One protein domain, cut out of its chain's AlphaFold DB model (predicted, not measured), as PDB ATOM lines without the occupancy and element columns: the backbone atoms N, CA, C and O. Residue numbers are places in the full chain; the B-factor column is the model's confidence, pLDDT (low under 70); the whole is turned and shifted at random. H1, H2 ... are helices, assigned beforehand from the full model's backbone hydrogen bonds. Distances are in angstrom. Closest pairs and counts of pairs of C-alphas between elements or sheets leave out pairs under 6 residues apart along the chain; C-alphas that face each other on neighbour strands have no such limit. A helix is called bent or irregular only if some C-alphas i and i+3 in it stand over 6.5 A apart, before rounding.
ATOM      1  N   ARG A  74      25.325 -56.367  39.506       89.56
ATOM      2  CA  ARG A  74      25.312 -55.492  38.329       89.56
ATOM      3  C   ARG A  74      25.261 -56.293  37.027       89.56
ATOM      4  O   ARG A  74      24.765 -55.802  36.023       89.56
ATOM      5  N   GLN A  75      25.783 -57.520  37.029       91.25
ATOM      6  CA  GLN A  75      25.594 -58.432  35.908       91.25
ATOM      7  C   GLN A  75      24.114 -58.820  35.767       91.25
ATOM      8  O   GLN A  75      23.596 -58.746  34.658       91.25
ATOM      9  N   LEU A  76      23.432 -59.152  36.867       92.75
ATOM     10  CA  LEU A  76      21.997 -59.454  36.847       92.75
ATOM     11  C   LEU A  76      21.157 -58.259  36.372       92.75
ATOM     12  O   LEU A  76      20.284 -58.449  35.536       92.75
ATOM     13  N   GLU A  77      21.461 -57.033  36.807       95.44
ATOM     14  CA  GLU A  77      20.784 -55.813  36.321       95.44
ATOM     15  C   GLU A  77      20.948 -55.620  34.798       95.44
ATOM     16  O   GLU A  77      20.015 -55.245  34.084       95.44
ATOM     17  N   LEU A  78      22.142 -55.894  34.263       94.50
ATOM     18  CA  LEU A  78      22.384 -55.826  32.819       94.50
ATOM     19  C   LEU A  78      21.634 -56.922  32.058       94.50
ATOM     20  O   LEU A  78      21.157 -56.687  30.950       94.50
ATOM     21  N   GLU A  79      21.532 -58.117  32.633       95.38
ATOM     22  CA  GLU A  79      20.765 -59.217  32.050       95.38
ATOM     23  C   GLU A  79      19.254 -58.924  32.075       95.38
ATOM     24  O   GLU A  79      18.574 -59.167  31.078       95.38
ATOM     25  N   GLU A  80      18.739 -58.337  33.157       95.62
ATOM     26  CA  GLU A  80      17.340 -57.916  33.291       95.62
ATOM     27  C   GLU A  80      16.974 -56.867  32.236       95.62
ATOM     28  O   GLU A  80      16.098 -57.107  31.403       95.62
ATOM     29  N   THR A  81      17.730 -55.770  32.174       96.25
ATOM     30  CA  THR A  81      17.524 -54.717  31.165       96.25
ATOM     31  C   THR A  81      17.675 -55.244  29.737       96.25
ATOM     32  O   THR A  81      16.948 -54.835  28.830       96.25
ATOM     33  N   PHE A  82      18.584 -56.192  29.498       96.94
ATOM     34  CA  PHE A  82      18.717 -56.839  28.194       96.94
ATOM     35  C   PHE A  82      17.461 -57.637  27.811       96.94
ATOM     36  O   PHE A  82      17.001 -57.557  26.666       96.94
ATOM     37  N   ILE A  83      16.890 -58.393  28.751       97.38
ATOM     38  CA  ILE A  83      15.654 -59.153  28.531       97.38
ATOM     39  C   ILE A  83      14.478 -58.204  28.290       97.38
ATOM     40  O   ILE A  83      13.694 -58.443  27.371       97.38
ATOM     41  N   GLU A  84      14.365 -57.128  29.065       97.25
ATOM     42  CA  GLU A  84      13.335 -56.099  28.892       97.25
ATOM     43  C   GLU A  84      13.418 -55.443  27.513       97.25
ATOM     44  O   GLU A  84      12.433 -55.431  26.773       97.25
ATOM     45  N   ASN A  85      14.612 -55.014  27.105       96.62
ATOM     46  CA  ASN A  85      14.842 -54.424  25.786       96.62
ATOM     47  C   ASN A  85      14.490 -55.394  24.656       96.62
ATOM     48  O   ASN A  85      13.911 -55.002  23.639       96.62
ATOM     49  N   ARG A  86      14.807 -56.684  24.823       97.38
ATOM     50  CA  ARG A  86      14.442 -57.709  23.844       97.38
ATOM     51  C   ARG A  86      12.931 -57.915  23.781       97.38
ATOM     52  O   ARG A  86      12.399 -58.025  22.679       97.38
ATOM     53  N   LYS A  87      12.241 -57.964  24.924       98.00
ATOM     54  CA  LYS A  87      10.774 -58.074  24.983       98.00
ATOM     55  C   LYS A  87      10.117 -56.891  24.278       98.00
ATOM     56  O   LYS A  87       9.278 -57.116  23.414       98.00
ATOM     57  N   ALA A  88      10.573 -55.672  24.561       95.19
ATOM     58  CA  ALA A  88      10.108 -54.467  23.879       95.19
ATOM     59  C   ALA A  88      10.352 -54.552  22.363       95.19
ATOM     60  O   ALA A  88       9.437 -54.363  21.571       95.19
ATOM     61  N   SER A  89      11.557 -54.946  21.939       94.25
ATOM     62  CA  SER A  89      11.891 -55.082  20.511       94.25
ATOM     63  C   SER A  89      10.999 -56.091  19.779       94.25
ATOM     64  O   SER A  89      10.676 -55.891  18.613       94.25
ATOM     65  N   ILE A  90      10.608 -57.181  20.450       95.81
ATOM     66  CA  ILE A  90       9.693 -58.186  19.893       95.81
ATOM     67  C   ILE A  90       8.264 -57.641  19.836       95.81
ATOM     68  O   ILE A  90       7.596 -57.825  18.824       95.81
ATOM     69  N   GLN A  91       7.805 -56.956  20.884       93.88
ATOM     70  CA  GLN A  91       6.472 -56.347  20.924       93.88
ATOM     71  C   GLN A  91       6.287 -55.298  19.823       93.88
ATOM     72  O   GLN A  91       5.247 -55.266  19.174       93.88
ATOM     73  N   PHE A  92       7.313 -54.483  19.568       92.62
ATOM     74  CA  PHE A  92       7.294 -53.458  18.524       92.62
ATOM     75  C   PHE A  92       7.784 -53.967  17.161       92.62
ATOM     76  O   PHE A  92       7.908 -53.189  16.213       92.62
ATOM     77  N   PHE A  93       8.060 -55.267  17.013       95.56
ATOM     78  CA  PHE A  93       8.491 -55.805  15.730       95.56
ATOM     79  C   PHE A  93       7.374 -55.643  14.699       95.56
ATOM     80  O   PHE A  93       6.283 -56.184  14.851       95.56
ATOM     81  N   GLY A  94       7.646 -54.906  13.623       95.25
ATOM     82  CA  GLY A  94       6.624 -54.625  12.621       95.25
ATOM     83  C   GLY A  94       5.932 -53.275  12.768       95.25
ATOM     84  O   GLY A  94       5.317 -52.842  11.800       95.25
ATOM     85  N   SER A  95       6.074 -52.572  13.895       94.00
ATOM     86  CA  SER A  95       5.284 -51.364  14.185       94.00
ATOM     87  C   SER A  95       5.428 -50.247  13.149       94.00
ATOM     88  O   SER A  95       4.484 -49.493  12.941       94.00
ATOM     89  N   THR A  96       6.584 -50.136  12.488       93.50
ATOM     90  CA  THR A  96       6.886 -49.062  11.524       93.50
ATOM     91  C   THR A  96       6.387 -49.345  10.102       93.50
ATOM     92  O   THR A  96       6.220 -48.419   9.315       93.50
ATOM     93  N   TRP A  97       6.163 -50.610   9.737       93.88
ATOM     94  CA  TRP A  97       5.999 -51.033   8.332       93.88
ATOM     95  C   TRP A  97       4.896 -52.065   8.094       93.88
ATOM     96  O   TRP A  97       4.405 -52.191   6.973       93.88
ATOM     97  N   ILE A  98       4.469 -52.785   9.130       93.75
ATOM     98  CA  ILE A  98       3.313 -53.668   9.068       93.75
ATOM     99  C   ILE A  98       2.096 -52.842   9.453       93.75
ATOM    100  O   ILE A  98       2.009 -52.301  10.555       93.75
ATOM    101  N   LYS A  99       1.146 -52.764   8.525       94.94
ATOM    102  CA  LYS A  99      -0.158 -52.171   8.774       94.94
ATOM    103  C   LYS A  99      -1.193 -53.284   8.934       94.94
ATOM    104  O   LYS A  99      -1.456 -53.977   7.947       94.94
ATOM    105  N   PRO A 100      -1.753 -53.498  10.137       90.25
ATOM    106  CA  PRO A 100      -2.811 -54.481  10.309       90.25
ATOM    107  C   PRO A 100      -4.061 -54.065   9.508       90.25
ATOM    108  O   PRO A 100      -4.319 -52.872   9.321       90.25
ATOM    109  N   PRO A 101      -4.834 -55.033   8.990       92.81
ATOM    110  CA  PRO A 101      -6.061 -54.740   8.261       92.81
ATOM    111  C   PRO A 101      -7.061 -54.013   9.168       92.81
ATOM    112  O   PRO A 101      -7.169 -54.319  10.352       92.81
ATOM    113  N   GLY A 102      -7.788 -53.046   8.611       93.69
ATOM    114  CA  GLY A 102      -8.747 -52.225   9.359       93.69
ATOM    115  C   GLY A 102      -8.146 -50.989  10.038       93.69
ATOM    116  O   GLY A 102      -8.892 -50.062  10.329       93.69
ATOM    117  N   LEU A 103      -6.821 -50.906  10.199       88.38
ATOM    118  CA  LEU A 103      -6.151 -49.694  10.675       88.38
ATOM    119  C   LEU A 103      -5.528 -48.926   9.504       88.38
ATOM    120  O   LEU A 103      -4.880 -49.485   8.614       88.38
ATOM    121  N   LEU A 104      -5.764 -47.613   9.465       92.06
ATOM    122  CA  LEU A 104      -5.268 -46.743   8.393       92.06
ATOM    123  C   LEU A 104      -3.805 -46.350   8.594       92.06
ATOM    124  O   LEU A 104      -3.111 -46.142   7.592       92.06
ATOM    125  N   LYS A 105      -3.353 -46.319   9.851       89.94
ATOM    126  CA  LYS A 105      -2.003 -45.956  10.286       89.94
ATOM    127  C   LYS A 105      -1.243 -47.190  10.773       89.94
ATOM    128  O   LYS A 105      -1.826 -48.228  11.076       89.94
ATOM    129  N   THR A 106       0.079 -47.096  10.767       91.44
ATOM    130  CA  THR A 106       0.933 -48.089  11.418       91.44
ATOM    131  C   THR A 106       0.893 -47.862  12.929       91.44
ATOM    132  O   THR A 106       0.650 -46.742  13.374       91.44
ATOM    133  N   TYR A 107       1.157 -48.900  13.724       91.56
ATOM    134  CA  TYR A 107       1.156 -48.778  15.186       91.56
ATOM    135  C   TYR A 107       2.144 -47.706  15.680       91.56
ATOM    136  O   TYR A 107       1.834 -46.951  16.595       91.56
ATOM    137  N   GLN A 108       3.305 -47.573  15.022       91.75
ATOM    138  CA  GLN A 108       4.238 -46.484  15.318       91.75
ATOM    139  C   GLN A 108       3.626 -45.105  15.030       91.75
ATOM    140  O   GLN A 108       3.770 -44.202  15.841       91.75
ATOM    141  N   GLY A 109       2.902 -44.952  13.916       88.62
ATOM    142  CA  GLY A 109       2.260 -43.684  13.572       88.62
ATOM    143  C   GLY A 109       1.181 -43.259  14.570       88.62
ATOM    144  O   GLY A 109       1.003 -42.068  14.800       88.62
ATOM    145  N   GLU A 110       0.486 -44.213  15.193       88.06
ATOM    146  CA  GLU A 110      -0.473 -43.919  16.268       88.06
ATOM    147  C   GLU A 110       0.221 -43.490  17.566       88.06
ATOM    148  O   GLU A 110      -0.250 -42.573  18.243       88.06
ATOM    149  N   LEU A 111       1.348 -44.121  17.915       88.19
ATOM    150  CA  LEU A 111       2.143 -43.724  19.079       88.19
ATOM    151  C   LEU A 111       2.753 -42.331  18.906       88.19
ATOM    152  O   LEU A 111       2.684 -41.534  19.839       88.19
ATOM    153  N   ASP A 112       3.298 -42.031  17.725       87.69
ATOM    154  CA  ASP A 112       3.902 -40.730  17.424       87.69
ATOM    155  C   ASP A 112       2.846 -39.609  17.478       87.69
ATOM    156  O   ASP A 112       3.067 -38.582  18.113       87.69
ATOM    157  N   GLU A 113       1.648 -39.835  16.922       84.19
ATOM    158  CA  GLU A 113       0.529 -38.884  17.007       84.19
ATOM    159  C   GLU A 113       0.051 -38.674  18.453       84.19
ATOM    160  O   GLU A 113      -0.307 -37.566  18.857       84.19
ATOM    161  N   LYS A 114       0.017 -39.743  19.258       85.62
ATOM    162  CA  LYS A 114      -0.342 -39.636  20.674       85.62
ATOM    163  C   LYS A 114       0.702 -38.839  21.455       85.62
ATOM    164  O   LYS A 114       0.313 -38.018  22.281       85.62
ATOM    165  N   ALA A 115       1.986 -39.060  21.182       85.88
ATOM    166  CA  ALA A 115       3.076 -38.328  21.814       85.88
ATOM    167  C   ALA A 115       3.053 -36.837  21.439       85.88
ATOM    168  O   ALA A 115       3.181 -35.992  22.318       85.88
ATOM    169  N   GLU A 116       2.804 -36.506  20.168       79.31
ATOM    170  CA  GLU A 116       2.676 -35.116  19.714       79.31
ATOM    171  C   GLU A 116       1.478 -34.412  20.369       79.31
ATOM    172  O   GLU A 116       1.588 -33.270  20.810       79.31
ATOM    173  N   ARG A 117       0.348 -35.115  20.515       80.06
ATOM    174  CA  ARG A 117      -0.826 -34.586  21.223       80.06
ATOM    175  C   ARG A 117      -0.545 -34.334  22.705       80.06
ATOM    176  O   ARG A 117      -0.987 -33.323  23.237       80.06
ATOM    177  N   GLU A 118       0.170 -35.233  23.377       75.50
ATOM    178  CA  GLU A 118       0.540 -35.049  24.785       75.50
ATOM    179  C   GLU A 118       1.533 -33.893  24.966       75.50
ATOM    180  O   GLU A 118       1.382 -33.106  25.897       75.50
ATOM    181  N   GLU A 119       2.491 -33.719  24.050       72.88
ATOM    182  CA  GLU A 119       3.406 -32.574  24.080       72.88
ATOM    183  C   GLU A 119       2.683 -31.250  23.794       72.88
ATOM    184  O   GLU A 119       2.965 -30.250  24.454       72.88
ATOM    185  N   ALA A 120       1.717 -31.234  22.871       74.38
ATOM    186  CA  ALA A 120       0.893 -30.055  22.607       74.38
ATOM    187  C   ALA A 120       0.094 -29.636  23.851       74.38
ATOM    188  O   ALA A 120       0.108 -28.465  24.222       74.38
ATOM    189  N   VAL A 121      -0.520 -30.599  24.545       74.81
ATOM    190  CA  VAL A 121      -1.248 -30.344  25.798       74.81
ATOM    191  C   VAL A 121      -0.300 -29.907  26.916       74.81
ATOM    192  O   VAL A 121      -0.640 -29.014  27.686       74.81
ATOM    193  N   ALA A 122       0.895 -30.491  27.015       74.12
ATOM    194  CA  ALA A 122       1.884 -30.077  28.008       74.12
ATOM    195  C   ALA A 122       2.379 -28.643  27.759       74.12
ATOM    196  O   ALA A 122       2.502 -27.874  28.708       74.12
ATOM    197  N   ARG A 123       2.597 -28.251  26.496       71.81
ATOM    198  CA  ARG A 123       2.954 -26.867  26.153       71.81
ATOM    199  C   ARG A 123       1.814 -25.895  26.413       71.81
ATOM    200  O   ARG A 123       2.067 -24.839  26.972       71.81
ATOM    201  N   GLU A 124       0.577 -26.253  26.078       71.50
ATOM    202  CA  GLU A 124      -0.591 -25.423  26.395       71.50
ATOM    203  C   GLU A 124      -0.750 -25.244  27.913       71.50
ATOM    204  O   GLU A 124      -1.022 -24.143  28.390       71.50
ATOM    205  N   GLN A 125      -0.517 -26.299  28.698       71.75
ATOM    206  CA  GLN A 125      -0.522 -26.213  30.159       71.75
ATOM    207  C   GLN A 125       0.628 -25.364  30.701       71.75
ATOM    208  O   GLN A 125       0.401 -24.596  31.630       71.75
ATOM    209  N   ASP A 126       1.829 -25.448  30.129       70.44
ATOM    210  CA  ASP A 126       2.956 -24.588  30.504       70.44
ATOM    211  C   ASP A 126       2.707 -23.124  30.111       70.44
ATOM    212  O   ASP A 126       3.049 -22.211  30.861       70.44
ATOM    213  N   GLU A 127       2.080 -22.863  28.965       66.81
ATOM    214  CA  GLU A 127       1.681 -21.521  28.535       66.81
ATOM    215  C   GLU A 127       0.586 -20.956  29.440       66.81
ATOM    216  O   GLU A 127       0.702 -19.821  29.900       66.81
ATOM    217  N   MET A 128      -0.422 -21.756  29.788       68.19
ATOM    218  CA  MET A 128      -1.475 -21.371  30.726       68.19
ATOM    219  C   MET A 128      -0.934 -21.192  32.151       68.19
ATOM    220  O   MET A 128      -1.328 -20.249  32.835       68.19
ATOM    221  N   ALA A 129       0.001 -22.033  32.599       68.19
ATOM    222  CA  ALA A 129       0.701 -21.886  33.875       68.19
ATOM    223  C   ALA A 129       1.582 -20.627  33.899       68.19
ATOM    224  O   ALA A 129       1.628 -19.923  34.904       68.19
ATOM    225  N   ASN A 130       2.245 -20.293  32.789       60.97
ATOM    226  CA  ASN A 130       3.017 -19.058  32.670       60.97
ATOM    227  C   ASN A 130       2.113 -17.820  32.607       60.97
ATOM    228  O   ASN A 130       2.435 -16.824  33.247       60.97
ATOM    229  N   LEU A 131       0.979 -17.870  31.901       60.09
ATOM    230  CA  LEU A 131      -0.004 -16.780  31.851       60.09
ATOM    231  C   LEU A 131      -0.677 -16.561  33.207       60.09
ATOM    232  O   LEU A 131      -0.809 -15.422  33.637       60.09
ATOM    233  N   THR A 132      -1.054 -17.632  33.904       59.12
ATOM    234  CA  THR A 132      -1.610 -17.540  35.263       59.12
ATOM    235  C   THR A 132      -0.567 -17.070  36.267       59.12
ATOM    236  O   THR A 132      -0.890 -16.233  37.097       59.12
TER     237      THR A 132
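Overview. This is residues 74 to 132 of the 290 residues of an uncharacterized protein of Ascodesmis nigricans (UniProt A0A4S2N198). Two long, straight helices make the arms of a wide, open V, with a loop of chain, residues 92 to 106, as its point. H1 runs in towards this loop and H2 runs out from it; the arms have no contact with each other, and residues 74 to 91 and 112 to 132 stick out free. The printed part has 59 residues with two named helices, H1 then H2, and no named strand, and the class is all helix. The whole is extended, with a radius of gyration of the C-alphas of 17.7 A, and flat, spanning 48 by 42 by 12 A.

Along the chain. H1 is residues 74 to 91, 25.7 A from first to last C-alpha, beginning at C-alpha 74 at (25.312, -55.492, 38.329) and ending at C-alpha 91 at (6.472, -56.347, 20.924). After residues 92 to 106, H2 is residues 107 to 132, 37.2 A from first to last C-alpha, and it ends at C-alpha 132 at (-1.610, -17.540, 35.263). Neither helix is bent.

Arrangement. H1 and H2 are apart, with no C-alpha of the one within 8 A of the other. The N-to-C direction of H1 is (-0.68, 0.04, -0.73), and that of H2 is (-0.05, 0.83, 0.55). In H1 and H2, every backbone O i to N i+4 pair is within hydrogen-bond range.

Size, cuts and confidence. The two C-alphas farthest apart are those of Gln 75 and Thr 132, at 49.1 A. The link from H1 to H2 is long, with 15 residues, and the printed part has no cut. The mean pLDDT of the printed part is 86.4; residues 127 to 132, which belong to H2, are under 70.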